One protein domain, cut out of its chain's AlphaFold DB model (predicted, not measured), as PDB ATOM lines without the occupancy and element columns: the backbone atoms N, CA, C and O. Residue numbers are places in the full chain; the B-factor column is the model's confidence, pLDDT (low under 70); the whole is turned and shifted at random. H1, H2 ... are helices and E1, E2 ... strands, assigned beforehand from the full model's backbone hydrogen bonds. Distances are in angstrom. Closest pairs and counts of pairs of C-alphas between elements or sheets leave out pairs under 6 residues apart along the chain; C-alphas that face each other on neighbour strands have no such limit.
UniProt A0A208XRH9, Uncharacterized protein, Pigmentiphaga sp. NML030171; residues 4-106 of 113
ATOM      1  N   HIS A   4      56.282 -31.546 -27.939       95.19
ATOM      2  CA  HIS A   4      54.825 -31.620 -27.858       95.19
ATOM      3  C   HIS A   4      54.331 -32.057 -26.471       95.19
ATOM      4  O   HIS A   4      53.263 -31.628 -26.050       95.19
ATOM      5  N   TRP A   5      55.129 -32.811 -25.705       95.25
ATOM      6  CA  TRP A   5      54.807 -33.128 -24.304       95.25
ATOM      7  C   TRP A   5      54.968 -31.912 -23.390       95.25
ATOM      8  O   TRP A   5      54.177 -31.726 -22.472       95.25
ATOM      9  N   ILE A   6      55.993 -31.088 -23.631       95.00
ATOM     10  CA  ILE A   6      56.232 -29.862 -22.858       95.00
ATOM     11  C   ILE A   6      55.090 -28.874 -23.106       95.00
ATOM     12  O   ILE A   6      54.529 -28.343 -22.152       95.00
ATOM     13  N   SER A   7      54.702 -28.682 -24.370       96.06
ATOM     14  CA  SER A   7      53.573 -27.825 -24.738       96.06
ATOM     15  C   SER A   7      52.259 -28.305 -24.118       96.06
ATOM     16  O   SER A   7      51.521 -27.495 -23.560       96.06
ATOM     17  N   TYR A   8      51.998 -29.617 -24.125       96.88
ATOM     18  CA  TYR A   8      50.816 -30.184 -23.474       96.88
ATOM     19  C   TYR A   8      50.813 -29.962 -21.952       96.88
ATOM     20  O   TYR A   8      49.789 -29.595 -21.370       96.88
ATOM     21  N   ALA A   9      51.966 -30.128 -21.298       96.00
ATOM     22  CA  ALA A   9      52.101 -29.888 -19.864       96.00
ATOM     23  C   ALA A   9      51.896 -28.415 -19.492       96.00
ATOM     24  O   ALA A   9      51.218 -28.121 -18.511       96.00
ATOM     25  N   GLN A  10      52.419 -27.491 -20.300       96.06
ATOM     26  CA  GLN A  10      52.203 -26.054 -20.123       96.06
ATOM     27  C   GLN A  10      50.730 -25.677 -20.301       96.06
ATOM     28  O   GLN A  10      50.177 -24.973 -19.460       96.06
ATOM     29  N   MET A  11      50.075 -26.181 -21.354       97.19
ATOM     30  CA  MET A  11      48.640 -25.981 -21.569       97.19
ATOM     31  C   MET A  11      47.835 -26.485 -20.367       97.19
ATOM     32  O   MET A  11      47.012 -25.747 -19.831       97.19
ATOM     33  N   THR A  12      48.104 -27.714 -19.914       97.44
ATOM     34  CA  THR A  12      47.390 -28.317 -18.781       97.44
ATOM     35  C   THR A  12      47.603 -27.523 -17.495       97.44
ATOM     36  O   THR A  12      46.638 -27.218 -16.798       97.44
ATOM     37  N   GLY A  13      48.849 -27.135 -17.199       96.06
ATOM     38  CA  GLY A  13      49.175 -26.308 -16.039       96.06
ATOM     39  C   GLY A  13      48.438 -24.970 -16.057       96.06
ATOM     40  O   GLY A  13      47.803 -24.614 -15.070       96.06
ATOM     41  N   ASN A  14      48.436 -24.268 -17.193       95.94
ATOM     42  CA  ASN A  14      47.715 -23.000 -17.345       95.94
ATOM     43  C   ASN A  14      46.203 -23.168 -17.145       95.94
ATOM     44  O   ASN A  14      45.555 -22.309 -16.551       95.94
ATOM     45  N   GLN A  15      45.637 -24.274 -17.624       96.62
ATOM     46  CA  GLN A  15      44.211 -24.545 -17.495       96.62
ATOM     47  C   GLN A  15      43.813 -24.836 -16.046       96.62
ATOM     48  O   GLN A  15      42.849 -24.264 -15.547       96.62
ATOM     49  N   PHE A  16      44.607 -25.643 -15.342       96.00
ATOM     50  CA  PHE A  16      44.424 -25.884 -13.912       96.00
ATOM     51  C   PHE A  16      44.553 -24.600 -13.096       96.00
ATOM     52  O   PHE A  16      43.732 -24.359 -12.218       96.00
ATOM     53  N   GLN A  17      45.525 -23.748 -13.418       93.88
ATOM     54  CA  GLN A  17      45.681 -22.444 -12.772       93.88
ATOM     55  C   GLN A  17      44.456 -21.546 -12.980       93.88
ATOM     56  O   GLN A  17      44.001 -20.897 -12.040       93.88
ATOM     57  N   ALA A  18      43.883 -21.546 -14.187       93.88
ATOM     58  CA  ALA A  18      42.659 -20.806 -14.470       93.88
ATOM     59  C   ALA A  18      41.474 -21.321 -13.634       93.88
ATOM     60  O   ALA A  18      40.748 -20.515 -13.065       93.88
ATOM     61  N   TRP A  19      41.311 -22.642 -13.498       94.56
ATOM     62  CA  TRP A  19      40.243 -23.228 -12.674       94.56
ATOM     63  C   TRP A  19      40.432 -22.959 -11.184       94.56
ATOM     64  O   TRP A  19      39.461 -22.702 -10.483       94.56
ATOM     65  N   LEU A  20      41.676 -22.987 -10.700       92.38
ATOM     66  CA  LEU A  20      42.016 -22.650  -9.315       92.38
ATOM     67  C   LEU A  20      41.837 -21.159  -9.006       92.38
ATOM     68  O   LEU A  20      41.735 -20.795  -7.842       92.38
ATOM     69  N   SER A  21      41.784 -20.308 -10.031       90.69
ATOM     70  CA  SER A  21      41.636 -18.857  -9.889       90.69
ATOM     71  C   SER A  21      40.227 -18.354 -10.213       90.69
ATOM     72  O   SER A  21      40.009 -17.144 -10.199       90.69
ATOM     73  N   ASP A  22      39.282 -19.248 -10.523       91.31
ATOM     74  CA  ASP A  22      37.916 -18.882 -10.903       91.31
ATOM     75  C   ASP A  22      37.139 -18.316  -9.695       91.31
ATOM     76  O   ASP A  22      36.812 -19.066  -8.767       91.31
ATOM     77  N   PRO A  23      36.815 -17.006  -9.676       87.69
ATOM     78  CA  PRO A  23      36.138 -16.383  -8.544       87.69
ATOM     79  C   PRO A  23      34.683 -16.841  -8.385       87.69
ATOM     80  O   PRO A  23      34.140 -16.728  -7.284       87.69
ATOM     81  N   ASP A  24      34.056 -17.367  -9.440       90.38
ATOM     82  CA  ASP A  24      32.659 -17.809  -9.413       90.38
ATOM     83  C   ASP A  24      32.518 -19.232  -8.838       90.38
ATOM     84  O   ASP A  24      31.419 -19.681  -8.495       90.38
ATOM     85  N   SER A  25      33.638 -19.940  -8.651       92.44
ATOM     86  CA  SER A  25      33.666 -21.279  -8.072       92.44
ATOM     87  C   SER A  25      33.649 -21.252  -6.541       92.44
ATOM     88  O   SER A  25      34.591 -20.815  -5.878       92.44
ATOM     89  N   GLN A  26      32.601 -21.824  -5.941       92.88
ATOM     90  CA  GLN A  26      32.513 -21.964  -4.480       92.88
ATOM     91  C   GLN A  26      33.641 -22.826  -3.893       92.88
ATOM     92  O   GLN A  26      34.074 -22.579  -2.770       92.88
ATOM     93  N   ALA A  27      34.120 -23.834  -4.631       93.38
ATOM     94  CA  ALA A  27      35.237 -24.668  -4.186       93.38
ATOM     95  C   ALA A  27      36.555 -23.876  -4.175       93.38
ATOM     96  O   ALA A  27      37.328 -24.014  -3.230       93.38
ATOM     97  N   VAL A  28      36.773 -22.978  -5.148       92.44
ATOM     98  CA  VAL A  28      37.908 -22.033  -5.125       92.44
ATOM     99  C   VAL A  28      37.809 -21.114  -3.914       92.44
ATOM    100  O   VAL A  28      38.778 -20.960  -3.174       92.44
ATOM    101  N   GLN A  29      36.628 -20.544  -3.658       92.62
ATOM    102  CA  GLN A  29      36.419 -19.656  -2.512       92.62
ATOM    103  C   GLN A  29      36.719 -20.355  -1.177       92.62
ATOM    104  O   GLN A  29      37.402 -19.779  -0.331       92.62
ATOM    105  N   ARG A  30      36.266 -21.605  -0.993       92.88
ATOM    106  CA  ARG A  30      36.573 -22.406   0.206       92.88
ATOM    107  C   ARG A  30      38.058 -22.730   0.328       92.88
ATOM    108  O   ARG A  30      38.621 -22.557   1.407       92.88
ATOM    109  N   LEU A  31      38.694 -23.143  -0.768       90.62
ATOM    110  CA  LEU A  31      40.126 -23.434  -0.799       90.62
ATOM    111  C   LEU A  31      40.947 -22.191  -0.422       90.62
ATOM    112  O   LEU A  31      41.859 -22.272   0.399       90.62
ATOM    113  N   HIS A  32      40.584 -21.025  -0.959       89.06
ATOM    114  CA  HIS A  32      41.225 -19.750  -0.635       89.06
ATOM    115  C   HIS A  32      41.006 -19.341   0.824       89.06
ATOM    116  O   HIS A  32      41.965 -18.928   1.475       89.06
ATOM    117  N   ALA A  33      39.790 -19.480   1.358       89.56
ATOM    118  CA  ALA A  33      39.495 -19.167   2.757       89.56
ATOM    119  C   ALA A  33      40.331 -20.029   3.717       89.56
ATOM    120  O   ALA A  33      40.984 -19.497   4.613       89.56
ATOM    121  N   TRP A  34      40.403 -21.341   3.469       89.25
ATOM    122  CA  TRP A  34      41.236 -22.244   4.261       89.25
ATOM    123  C   TRP A  34      42.723 -21.847   4.229       89.25
ATOM    124  O   TRP A  34      43.385 -21.842   5.268       89.25
ATOM    125  N   MET A  35      43.257 -21.464   3.065       86.19
ATOM    126  CA  MET A  35      44.645 -20.994   2.975       86.19
ATOM    127  C   MET A  35      44.884 -19.714   3.782       86.19
ATOM    128  O   MET A  35      45.919 -19.596   4.436       86.19
ATOM    129  N   GLN A  36      43.940 -18.767   3.765       85.44
ATOM    130  CA  GLN A  36      44.041 -17.541   4.567       85.44
ATOM    131  C   GLN A  36      44.048 -17.857   6.064       85.44
ATOM    132  O   GLN A  36      44.900 -17.354   6.794       85.44
ATOM    133  N   GLU A  37      43.143 -18.726   6.519       86.44
ATOM    134  CA  GLU A  37      43.088 -19.179   7.913       86.44
ATOM    135  C   GLU A  37      44.392 -19.854   8.339       86.44
ATOM    136  O   GLU A  37      44.930 -19.550   9.406       86.44
ATOM    137  N   ARG A  38      44.948 -20.713   7.479       81.75
ATOM    138  CA  ARG A  38      46.231 -21.373   7.725       81.75
ATOM    139  C   ARG A  38      47.364 -20.368   7.924       81.75
ATOM    140  O   ARG A  38      48.103 -20.481   8.896       81.75
ATOM    141  N   MET A  39      47.484 -19.371   7.046       80.56
ATOM    142  CA  MET A  39      48.527 -18.341   7.156       80.56
ATOM    143  C   MET A  39      48.394 -17.502   8.433       80.56
ATOM    144  O   MET A  39      49.400 -17.081   9.001       80.56
ATOM    145  N   LEU A  40      47.165 -17.265   8.899       83.44
ATOM    146  CA  LEU A  40      46.919 -16.569  10.164       83.44
ATOM    147  C   LEU A  40      47.333 -17.416  11.377       83.44
ATOM    148  O   LEU A  40      47.833 -16.863  12.355       83.44
ATOM    149  N   GLN A  41      47.134 -18.735  11.322       80.50
ATOM    150  CA  GLN A  41      47.437 -19.654  12.425       80.50
ATOM    151  C   GLN A  41      48.912 -20.064  12.497       80.50
ATOM    152  O   GLN A  41      49.486 -20.106  13.584       80.50
ATOM    153  N   GLU A  42      49.530 -20.372  11.357       75.06
ATOM    154  CA  GLU A  42      50.908 -20.880  11.270       75.06
ATOM    155  C   GLU A  42      51.949 -19.744  11.154       75.06
ATOM    156  O   GLU A  42      53.156 -19.988  11.208       75.06
ATOM    157  N   GLY A  43      51.493 -18.488  11.046       63.81
ATOM    158  CA  GLY A  43      52.335 -17.321  10.780       63.81
ATOM    159  C   GLY A  43      52.809 -17.271   9.319       63.81
ATOM    160  O   GLY A  43      52.422 -18.113   8.508       63.81
ATOM    161  N   PRO A  44      53.654 -16.293   8.936       57.34
ATOM    162  CA  PRO A  44      54.226 -16.223   7.595       57.34
ATOM    163  C   PRO A  44      55.251 -17.352   7.397       57.34
ATOM    164  O   PRO A  44      56.462 -17.136   7.427       57.34
ATOM    165  N   ALA A  45      54.769 -18.574   7.189       54.91
ATOM    166  CA  ALA A  45      55.558 -19.725   6.778       54.91
ATOM    167  C   ALA A  45      55.917 -19.607   5.286       54.91
ATOM    168  O   ALA A  45      55.543 -20.448   4.482       54.91
ATOM    169  N   GLY A  46      56.614 -18.531   4.903       52.66
ATOM    170  CA  GLY A  46      56.983 -18.268   3.511       52.66
ATOM    171  C   GLY A  46      55.788 -18.228   2.540       52.66
ATOM    172  O   GLY A  46      54.628 -18.276   2.952       52.66
ATOM    173  N   PRO A  47      56.038 -18.088   1.230       51.75
ATOM    174  CA  PRO A  47      55.012 -18.385   0.238       51.75
ATOM    175  C   PRO A  47      54.602 -19.864   0.368       51.75
ATOM    176  O   PRO A  47      55.476 -20.696   0.647       51.75
ATOM    177  N   PRO A  48      53.314 -20.215   0.169       63.09
ATOM    178  CA  PRO A  48      52.903 -21.613   0.152       63.09
ATOM    179  C   PRO A  48      53.797 -22.370  -0.831       63.09
ATOM    180  O   PRO A  48      53.984 -21.935  -1.967       63.09
ATOM    181  N   ALA A  49      54.406 -23.465  -0.368       67.38
ATOM    182  CA  ALA A  49      55.241 -24.283  -1.232       67.38
ATOM    183  C   ALA A  49      54.407 -24.711  -2.447       67.38
ATOM    184  O   ALA A  49      53.233 -25.065  -2.284       67.38
ATOM    185  N   PRO A  50      54.988 -24.681  -3.651       77.56
ATOM    186  CA  PRO A  50      54.217 -24.974  -4.833       77.56
ATOM    187  C   PRO A  50      53.690 -26.411  -4.779       77.56
ATOM    188  O   PRO A  50      54.396 -27.355  -4.404       77.56
ATOM    189  N   LEU A  51      52.421 -26.575  -5.138       89.00
ATOM    190  CA  LEU A  51      51.716 -27.842  -5.069       89.00
ATOM    191  C   LEU A  51      52.151 -28.730  -6.236       89.00
ATOM    192  O   LEU A  51      51.839 -28.461  -7.397       89.00
ATOM    193  N   ILE A  52      52.830 -29.831  -5.922       93.88
ATOM    194  CA  ILE A  52      53.160 -30.853  -6.915       93.88
ATOM    195  C   ILE A  52      51.979 -31.808  -7.079       93.88
ATOM    196  O   ILE A  52      51.631 -32.543  -6.151       93.88
ATOM    197  N   VAL A  53      51.410 -31.840  -8.284       96.12
ATOM    198  CA  VAL A  53      50.332 -32.760  -8.661       96.12
ATOM    199  C   VAL A  53      50.815 -33.776  -9.694       96.12
ATOM    200  O   VAL A  53      51.585 -33.461 -10.602       96.12
ATOM    201  N   ARG A  54      50.349 -35.018  -9.565       98.06
ATOM    202  CA  ARG A  54      50.503 -36.089 -10.553       98.06
ATOM    203  C   ARG A  54      49.151 -36.365 -11.181       98.06
ATOM    204  O   ARG A  54      48.178 -36.618 -10.472       98.06
ATOM    205  N   VAL A  55      49.106 -36.316 -12.502       97.69
ATOM    206  CA  VAL A  55      47.862 -36.312 -13.268       97.69
ATOM    207  C   VAL A  55      47.907 -37.435 -14.286       97.69
ATOM    208  O   VAL A  55      48.876 -37.558 -15.042       97.69
ATOM    209  N   TRP A  56      46.843 -38.229 -14.319       97.94
ATOM    210  CA  TRP A  56      46.572 -39.162 -15.400       97.94
ATOM    211  C   TRP A  56      45.383 -38.654 -16.197       97.94
ATOM    212  O   TRP A  56      44.342 -38.332 -15.620       97.94
ATOM    213  N   VAL A  57      45.541 -38.580 -17.511       97.69
ATOM    214  CA  VAL A  57      44.554 -38.029 -18.434       97.69
ATOM    215  C   VAL A  57      44.168 -39.101 -19.447       97.69
ATOM    216  O   VAL A  57      45.027 -39.689 -20.105       97.69
ATOM    217  N   GLY A  58      42.871 -39.353 -19.576       95.81
ATOM    218  CA  GLY A  58      42.321 -40.249 -20.583       95.81
ATOM    219  C   GLY A  58      42.347 -39.640 -21.986       95.81
ATOM    220  O   GLY A  58      42.559 -38.442 -22.177       95.81
ATOM    221  N   GLN A  59      42.042 -40.456 -22.996       90.56
ATOM    222  CA  GLN A  59      42.054 -40.046 -24.412       90.56
ATOM    223  C   GLN A  59      41.022 -38.961 -24.775       90.56
ATOM    224  O   GLN A  59      41.076 -38.415 -25.869       90.56
ATOM    225  N   ALA A  60      40.086 -38.647 -23.875       93.06
ATOM    226  CA  ALA A  60      39.111 -37.566 -24.031       93.06
ATOM    227  C   ALA A  60      39.500 -36.282 -23.267       93.06
ATOM    228  O   ALA A  60      38.651 -35.423 -23.053       93.06
ATOM    229  N   GLY A  61      40.735 -36.179 -22.758       95.62
ATOM    230  CA  GLY A  61      41.174 -35.050 -21.925       95.62
ATOM    231  C   GLY A  61      40.651 -35.095 -20.482       95.62
ATOM    232  O   GLY A  61      40.978 -34.231 -19.673       95.62
ATOM    233  N   LYS A  62      39.852 -36.104 -20.115       97.06
ATOM    234  CA  LYS A  62      39.345 -36.279 -18.749       97.06
ATOM    235  C   LYS A  62      40.476 -36.677 -17.802       97.06
ATOM    236  O   LYS A  62      41.204 -37.624 -18.088       97.06
ATOM    237  N   VAL A  63      40.570 -36.021 -16.648       97.56
ATOM    238  CA  VAL A  63      41.457 -36.462 -15.564       97.56
ATOM    239  C   VAL A  63      40.889 -37.738 -14.939       97.56
ATOM    240  O   VAL A  63      39.804 -37.736 -14.361       97.56
ATOM    241  N   GLU A  64      41.608 -38.848 -15.090       96.31
ATOM    242  CA  GLU A  64      41.205 -40.173 -14.596       96.31
ATOM    243  C   GLU A  64      41.763 -40.462 -13.202       96.31
ATOM    244  O   GLU A  64      41.140 -41.164 -12.406       96.31
ATOM    245  N   ARG A  65      42.935 -39.902 -12.891       97.19
ATOM    246  CA  ARG A  65      43.557 -39.988 -11.571       97.19
ATOM    247  C   ARG A  65      44.306 -38.702 -11.274       97.19
ATOM    248  O   ARG A  65      44.949 -38.124 -12.150       97.19
ATOM    249  N   LEU A  66      44.245 -38.299 -10.014       97.06
ATOM    250  CA  LEU A  66      44.947 -37.147  -9.478       97.06
ATOM    251  C   LEU A  66      45.571 -37.532  -8.138       97.06
ATOM    252  O   LEU A  66      44.888 -38.078  -7.269       97.06
ATOM    253  N   GLU A  67      46.852 -37.230  -7.969       97.50
ATOM    254  CA  GLU A  67      47.563 -37.388  -6.702       97.50
ATOM    255  C   GLU A  67      48.338 -36.128  -6.356       97.50
ATOM    256  O   GLU A  67      48.962 -35.510  -7.214       97.50
ATOM    257  N   PHE A  68      48.340 -35.783  -5.077       95.31
ATOM    258  CA  PHE A  68      49.075 -34.659  -4.517       95.31
ATOM    259  C   PHE A  68      49.326 -34.925  -3.030       95.31
ATOM    260  O   PHE A  68      48.688 -35.796  -2.431       95.31
ATOM    261  N   ALA A  69      50.289 -34.217  -2.444       92.12
ATOM    262  CA  ALA A  69      50.486 -34.263  -1.000       92.12
ATOM    263  C   ALA A  69      49.297 -33.583  -0.315       92.12
ATOM    264  O   ALA A  69      48.944 -32.474  -0.707       92.12
ATOM    265  N   SER A  70      48.701 -34.238   0.687       90.31
ATOM    266  CA  SER A  70      47.564 -33.668   1.421       90.31
ATOM    267  C   SER A  70      47.897 -32.267   1.918       90.31
ATOM    268  O   SER A  70      48.977 -32.011   2.457       90.31
ATOM    269  N   LEU A  71      46.930 -31.375   1.759       88.50
ATOM    270  CA  LEU A  71      46.967 -30.012   2.246       88.50
ATOM    271  C   LEU A  71      46.890 -29.956   3.781       88.50
ATOM    272  O   LEU A  71      47.178 -28.916   4.368       88.50
ATOM    273  N   GLY A  72      46.564 -31.068   4.449       88.38
ATOM    274  CA  GLY A  72      46.405 -31.151   5.902       88.38
ATOM    275  C   GLY A  72      44.987 -30.826   6.381       88.38
ATOM    276  O   GLY A  72      44.737 -30.844   7.583       88.38
ATOM    277  N   GLN A  73      44.053 -30.574   5.456       89.06
ATOM    278  CA  GLN A  73      42.626 -30.431   5.731       89.06
ATOM    279  C   GLN A  73      41.820 -31.265   4.714       89.06
ATOM    280  O   GLN A  73      41.932 -31.013   3.515       89.06
ATOM    281  N   PRO A  74      40.975 -32.217   5.161       93.25
ATOM    282  CA  PRO A  74      40.221 -33.087   4.253       93.25
ATOM    283  C   PRO A  74      39.316 -32.342   3.263       93.25
ATOM    284  O   PRO A  74      39.231 -32.738   2.106       93.25
ATOM    285  N   GLN A  75      38.678 -31.248   3.697       93.25
ATOM    286  CA  GLN A  75      37.812 -30.446   2.828       93.25
ATOM    287  C   GLN A  75      38.608 -29.738   1.722       93.25
ATOM    288  O   GLN A  75      38.200 -29.783   0.567       93.25
ATOM    289  N   ALA A  76      39.765 -29.145   2.040       92.06
ATOM    290  CA  ALA A  76      40.649 -28.547   1.042       92.06
ATOM    291  C   ALA A  76      41.167 -29.584   0.025       92.06
ATOM    292  O   ALA A  76      41.234 -29.293  -1.169       92.06
ATOM    293  N   ASP A  77      41.491 -30.803   0.476       94.06
ATOM    294  CA  ASP A  77      41.892 -31.904  -0.412       94.06
ATOM    295  C   ASP A  77      40.755 -32.306  -1.369       94.06
ATOM    296  O   ASP A  77      40.985 -32.563  -2.556       94.06
ATOM    297  N   GLU A  78      39.521 -32.364  -0.867       96.12
ATOM    298  CA  GLU A  78      38.340 -32.662  -1.677       96.12
ATOM    299  C   GLU A  78      38.043 -31.541  -2.678       96.12
ATOM    300  O   GLU A  78      37.856 -31.827  -3.860       96.12
ATOM    301  N   ASP A  79      38.077 -30.279  -2.243       94.69
ATOM    302  CA  ASP A  79      37.829 -29.114  -3.095       94.69
ATOM    303  C   ASP A  79      38.863 -29.025  -4.227       94.69
ATOM    304  O   ASP A  79      38.494 -28.884  -5.394       94.69
ATOM    305  N   LEU A  80      40.151 -29.211  -3.922       95.19
ATOM    306  CA  LEU A  80      41.212 -29.263  -4.929       95.19
ATOM    307  C   LEU A  80      40.980 -30.394  -5.941       95.19
ATOM    308  O   LEU A  80      41.112 -30.196  -7.151       95.19
ATOM    309  N   ARG A  81      40.608 -31.588  -5.467       96.06
ATOM    310  CA  ARG A  81      40.314 -32.715  -6.356       96.06
ATOM    311  C   ARG A  81      39.098 -32.431  -7.229       96.06
ATOM    312  O   ARG A  81      39.147 -32.721  -8.422       96.06
ATOM    313  N   ALA A  82      38.035 -31.872  -6.659       95.38
ATOM    314  CA  ALA A  82      36.822 -31.528  -7.384       95.38
ATOM    315  C   ALA A  82      37.124 -30.514  -8.494       95.38
ATOM    316  O   ALA A  82      36.753 -30.750  -9.638       95.38
ATOM    317  N   LEU A  83      37.882 -29.455  -8.196       95.38
ATOM    318  CA  LEU A  83      38.269 -28.429  -9.169       95.38
ATOM    319  C   LEU A  83      39.062 -29.005 -10.346       95.38
ATOM    320  O   LEU A  83      38.735 -28.747 -11.501       95.38
ATOM    321  N   LEU A  84      40.072 -29.831 -10.066       96.12
ATOM    322  CA  LEU A  84      40.953 -30.383 -11.100       96.12
ATOM    323  C   LEU A  84      40.340 -31.564 -11.872       96.12
ATOM    324  O   LEU A  84      40.941 -32.045 -12.831       96.12
ATOM    325  N   THR A  85      39.161 -32.047 -11.465       96.19
ATOM    326  CA  THR A  85      38.454 -33.162 -12.124       96.19
ATOM    327  C   THR A  85      37.054 -32.797 -12.626       96.19
ATOM    328  O   THR A  85      36.410 -33.633 -13.264       96.19
ATOM    329  N   ALA A  86      36.592 -31.562 -12.392       93.62
ATOM    330  CA  ALA A  86      35.242 -31.098 -12.717       93.62
ATOM    331  C   ALA A  86      34.924 -31.158 -14.216       93.62
ATOM    332  O   ALA A  86      33.791 -31.445 -14.603       93.62
ATOM    333  N   GLN A  87      35.919 -30.892 -15.059       94.50
ATOM    334  CA  GLN A  87      35.755 -30.815 -16.505       94.50
ATOM    335  C   GLN A  87      36.973 -31.394 -17.238       94.50
ATOM    336  O   GLN A  87      38.072 -31.433 -16.677       94.50
ATOM    337  N   PRO A  88      36.795 -31.893 -18.475       96.75
ATOM    338  CA  PRO A  88      37.915 -32.361 -19.278       96.75
ATOM    339  C   PRO A  88      38.843 -31.203 -19.655       96.75
ATOM    340  O   PRO A  88      38.415 -30.057 -19.801       96.75
ATOM    341  N   LEU A  89      40.116 -31.534 -19.857       97.25
ATOM    342  CA  LEU A  89      41.085 -30.640 -20.471       97.25
ATOM    343  C   LEU A  89      40.692 -30.328 -21.916       97.25
ATOM    344  O   LEU A  89      40.090 -31.160 -22.597       97.25
ATOM    345  N   SER A  90      41.084 -29.149 -22.402       95.75
ATOM    346  CA  SER A  90      40.785 -28.725 -23.779       95.75
ATOM    347  C   SER A  90      41.362 -29.647 -24.852       95.75
ATOM    348  O   SER A  90      40.810 -29.704 -25.947       95.75
ATOM    349  N   GLU A  91      42.447 -30.365 -24.549       95.31
ATOM    350  CA  GLU A  91      43.070 -31.323 -25.461       95.31
ATOM    351  C   GLU A  91      43.386 -32.651 -24.752       95.31
ATOM    352  O   GLU A  91      43.746 -32.667 -23.564       95.31
ATOM    353  N   PRO A  92      43.290 -33.789 -25.464       95.75
ATOM    354  CA  PRO A  92      43.771 -35.065 -24.957       95.75
ATOM    355  C   PRO A  92      45.309 -35.112 -24.941       95.75
ATOM    356  O   PRO A  92      45.954 -34.387 -25.700       95.75
ATOM    357  N   PRO A  93      45.920 -35.971 -24.107       95.69
ATOM    358  CA  PRO A  93      47.370 -36.097 -24.075       95.69
ATOM    359  C   PRO A  93      47.889 -36.658 -25.404       95.69
ATOM    360  O   PRO A  93      47.210 -37.483 -26.027       95.69
ATOM    361  N   PRO A  94      49.109 -36.287 -25.831       95.94
ATOM    362  CA  PRO A  94      49.751 -36.949 -26.953       95.94
ATOM    363  C   PRO A  94      49.794 -38.472 -26.755       95.94
ATOM    364  O   PRO A  94      50.066 -38.931 -25.643       95.94
ATOM    365  N   PRO A  95      49.559 -39.276 -27.807       92.81
ATOM    366  CA  PRO A  95      49.402 -40.727 -27.678       92.81
ATOM    367  C   PRO A  95      50.669 -41.438 -27.180       92.81
ATOM    368  O   PRO A  95      50.590 -42.530 -26.626       92.81
ATOM    369  N   ASP A  96      51.837 -40.824 -27.369       94.75
ATOM    370  CA  ASP A  96      53.134 -41.314 -26.908       94.75
ATOM    371  C   ASP A  96      53.533 -40.772 -25.523       94.75
ATOM    372  O   ASP A  96      54.572 -41.162 -24.985       94.75
ATOM    373  N   MET A  97      52.732 -39.880 -24.928       94.88
ATOM    374  CA  MET A  97      53.068 -39.207 -23.677       94.88
ATOM    375  C   MET A  97      53.058 -40.164 -22.483       94.88
ATOM    376  O   MET A  97      52.071 -40.841 -22.192       94.88
ATOM    377  N   ARG A  98      54.162 -40.172 -21.727       94.75
ATOM    378  CA  ARG A  98      54.259 -40.944 -20.480       94.75
ATOM    379  C   ARG A  98      53.445 -40.303 -19.359       94.75
ATOM    380  O   ARG A  98      53.561 -39.105 -19.114       94.75
ATOM    381  N   GLN A  99      52.690 -41.138 -18.645       95.69
ATOM    382  CA  GLN A  99      51.888 -40.757 -17.485       95.69
ATOM    383  C   GLN A  99      52.427 -41.408 -16.192       95.69
ATOM    384  O   GLN A  99      53.000 -42.500 -16.266       95.69
ATOM    385  N   PRO A 100      52.245 -40.788 -15.010       97.00
ATOM    386  CA  PRO A 100      51.589 -39.499 -14.794       97.00
ATOM    387  C   PRO A 100      52.393 -38.323 -15.341       97.00
ATOM    388  O   PRO A 100      53.623 -38.324 -15.324       97.00
ATOM    389  N   MET A 101      51.675 -37.284 -15.749       95.62
ATOM    390  CA  MET A 101      52.265 -35.964 -15.896       95.62
ATOM    391  C   MET A 101      52.451 -35.350 -14.507       95.62
ATOM    392  O   MET A 101      51.536 -35.384 -13.688       95.62
ATOM    393  N   VAL A 102      53.634 -34.797 -14.243       95.94
ATOM    394  CA  VAL A 102      53.924 -34.067 -13.003       95.94
ATOM    395  C   VAL A 102      53.843 -32.578 -13.302       95.94
ATOM    396  O   VAL A 102      54.563 -32.095 -14.176       95.94
ATOM    397  N   LEU A 103      52.978 -31.866 -12.587       95.62
ATOM    398  CA  LEU A 103      52.821 -30.421 -12.702       95.62
ATOM    399  C   LEU A 103      53.099 -29.752 -11.364       95.62
ATOM    400  O   LEU A 103      52.830 -30.311 -10.301       95.62
ATOM    401  N   GLN A 104      53.612 -28.534 -11.456       93.69
ATOM    402  CA  GLN A 104      53.722 -27.617 -10.340       93.69
ATOM    403  C   GLN A 104      52.604 -26.584 -10.468       93.69
ATOM    404  O   GLN A 104      52.504 -25.914 -11.497       93.69
ATOM    405  N   LEU A 105      51.766 -26.480  -9.441       91.69
ATOM    406  CA  LEU A 105      50.691 -25.501  -9.350       91.69
ATOM    407  C   LEU A 105      50.974 -24.527  -8.210       91.69
ATOM    408  O   LEU A 105      51.538 -24.886  -7.180       91.69
ATOM    409  N   GLU A 106      50.541 -23.294  -8.400       86.56
ATOM    410  CA  GLU A 106      50.635 -22.233  -7.407       86.56
ATOM    411  C   GLU A 106      49.250 -22.076  -6.791       86.56
ATOM    412  O   GLU A 106      48.292 -21.747  -7.485       86.56
TER     413      GLU A 106
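This is residues 4 to 106 of the 113 residues of an uncharacterized protein of Pigmentiphaga sp. NML030171 (UniProt A0A208XRH9). A strongly twisted wall of three strands has two helices, H1 and H3, over one face and no named helix on the other. The third helix, H2, is off the sheet and packs on H3, and residues 40 to 46, of which 40 to 42 belong to H2, stick out. The printed part has 103 residues, with three named helices and three named strands in the order H1, H2, E1, E2, H3, E3; the antiparallel sheet runs E2, E1, E3, and the class is mixed. The whole is compact, with a radius of gyration of the C-alphas of 14.3 A, and spans 45 by 26 by 20 A.

H1, residues 4 to 20, starts at C-alpha 4 (54.825, -31.620, -27.858) and is 24.3 A long. H2, residues 26 to 42, is 24.2 A long. E1 is residues 51 to 57, 18.3 A; E2 is 63 to 68, 13.5 A; H3 is 74 to 85, 16.5 A. E3, residues 101 to 105, 12.4 A, ends at C-alpha 105 (50.691, -25.501, -9.350).

N 53 and O 103 of E1 and E3 are 2.9 A apart; in the hairpin E1 and E2, N 54 and O 67 are 2.8 A apart, both within hydrogen-bond range. E2, H3 and E3 form a split strand-helix-strand unit, E1 between its strands, with a left-handed crossover. H1, at a height over the sheet of 8.8 A, and H3, at 10.2 A, are on the same face. H3 touches H2, closest C-alphas Ala 27 and Asp 79, 5.3 A, with residues 27 to 34 of H2 alone. In H1, H2 and H3 every O i to N i+4 pair is within hydrogen-bond range.

The farthest C-alphas, of Gln 41 and Pro 95, are 45.3 A apart. The printed part has no cut; the link H3 to E3 is long. Residues 43 to 49 have pLDDT under 70.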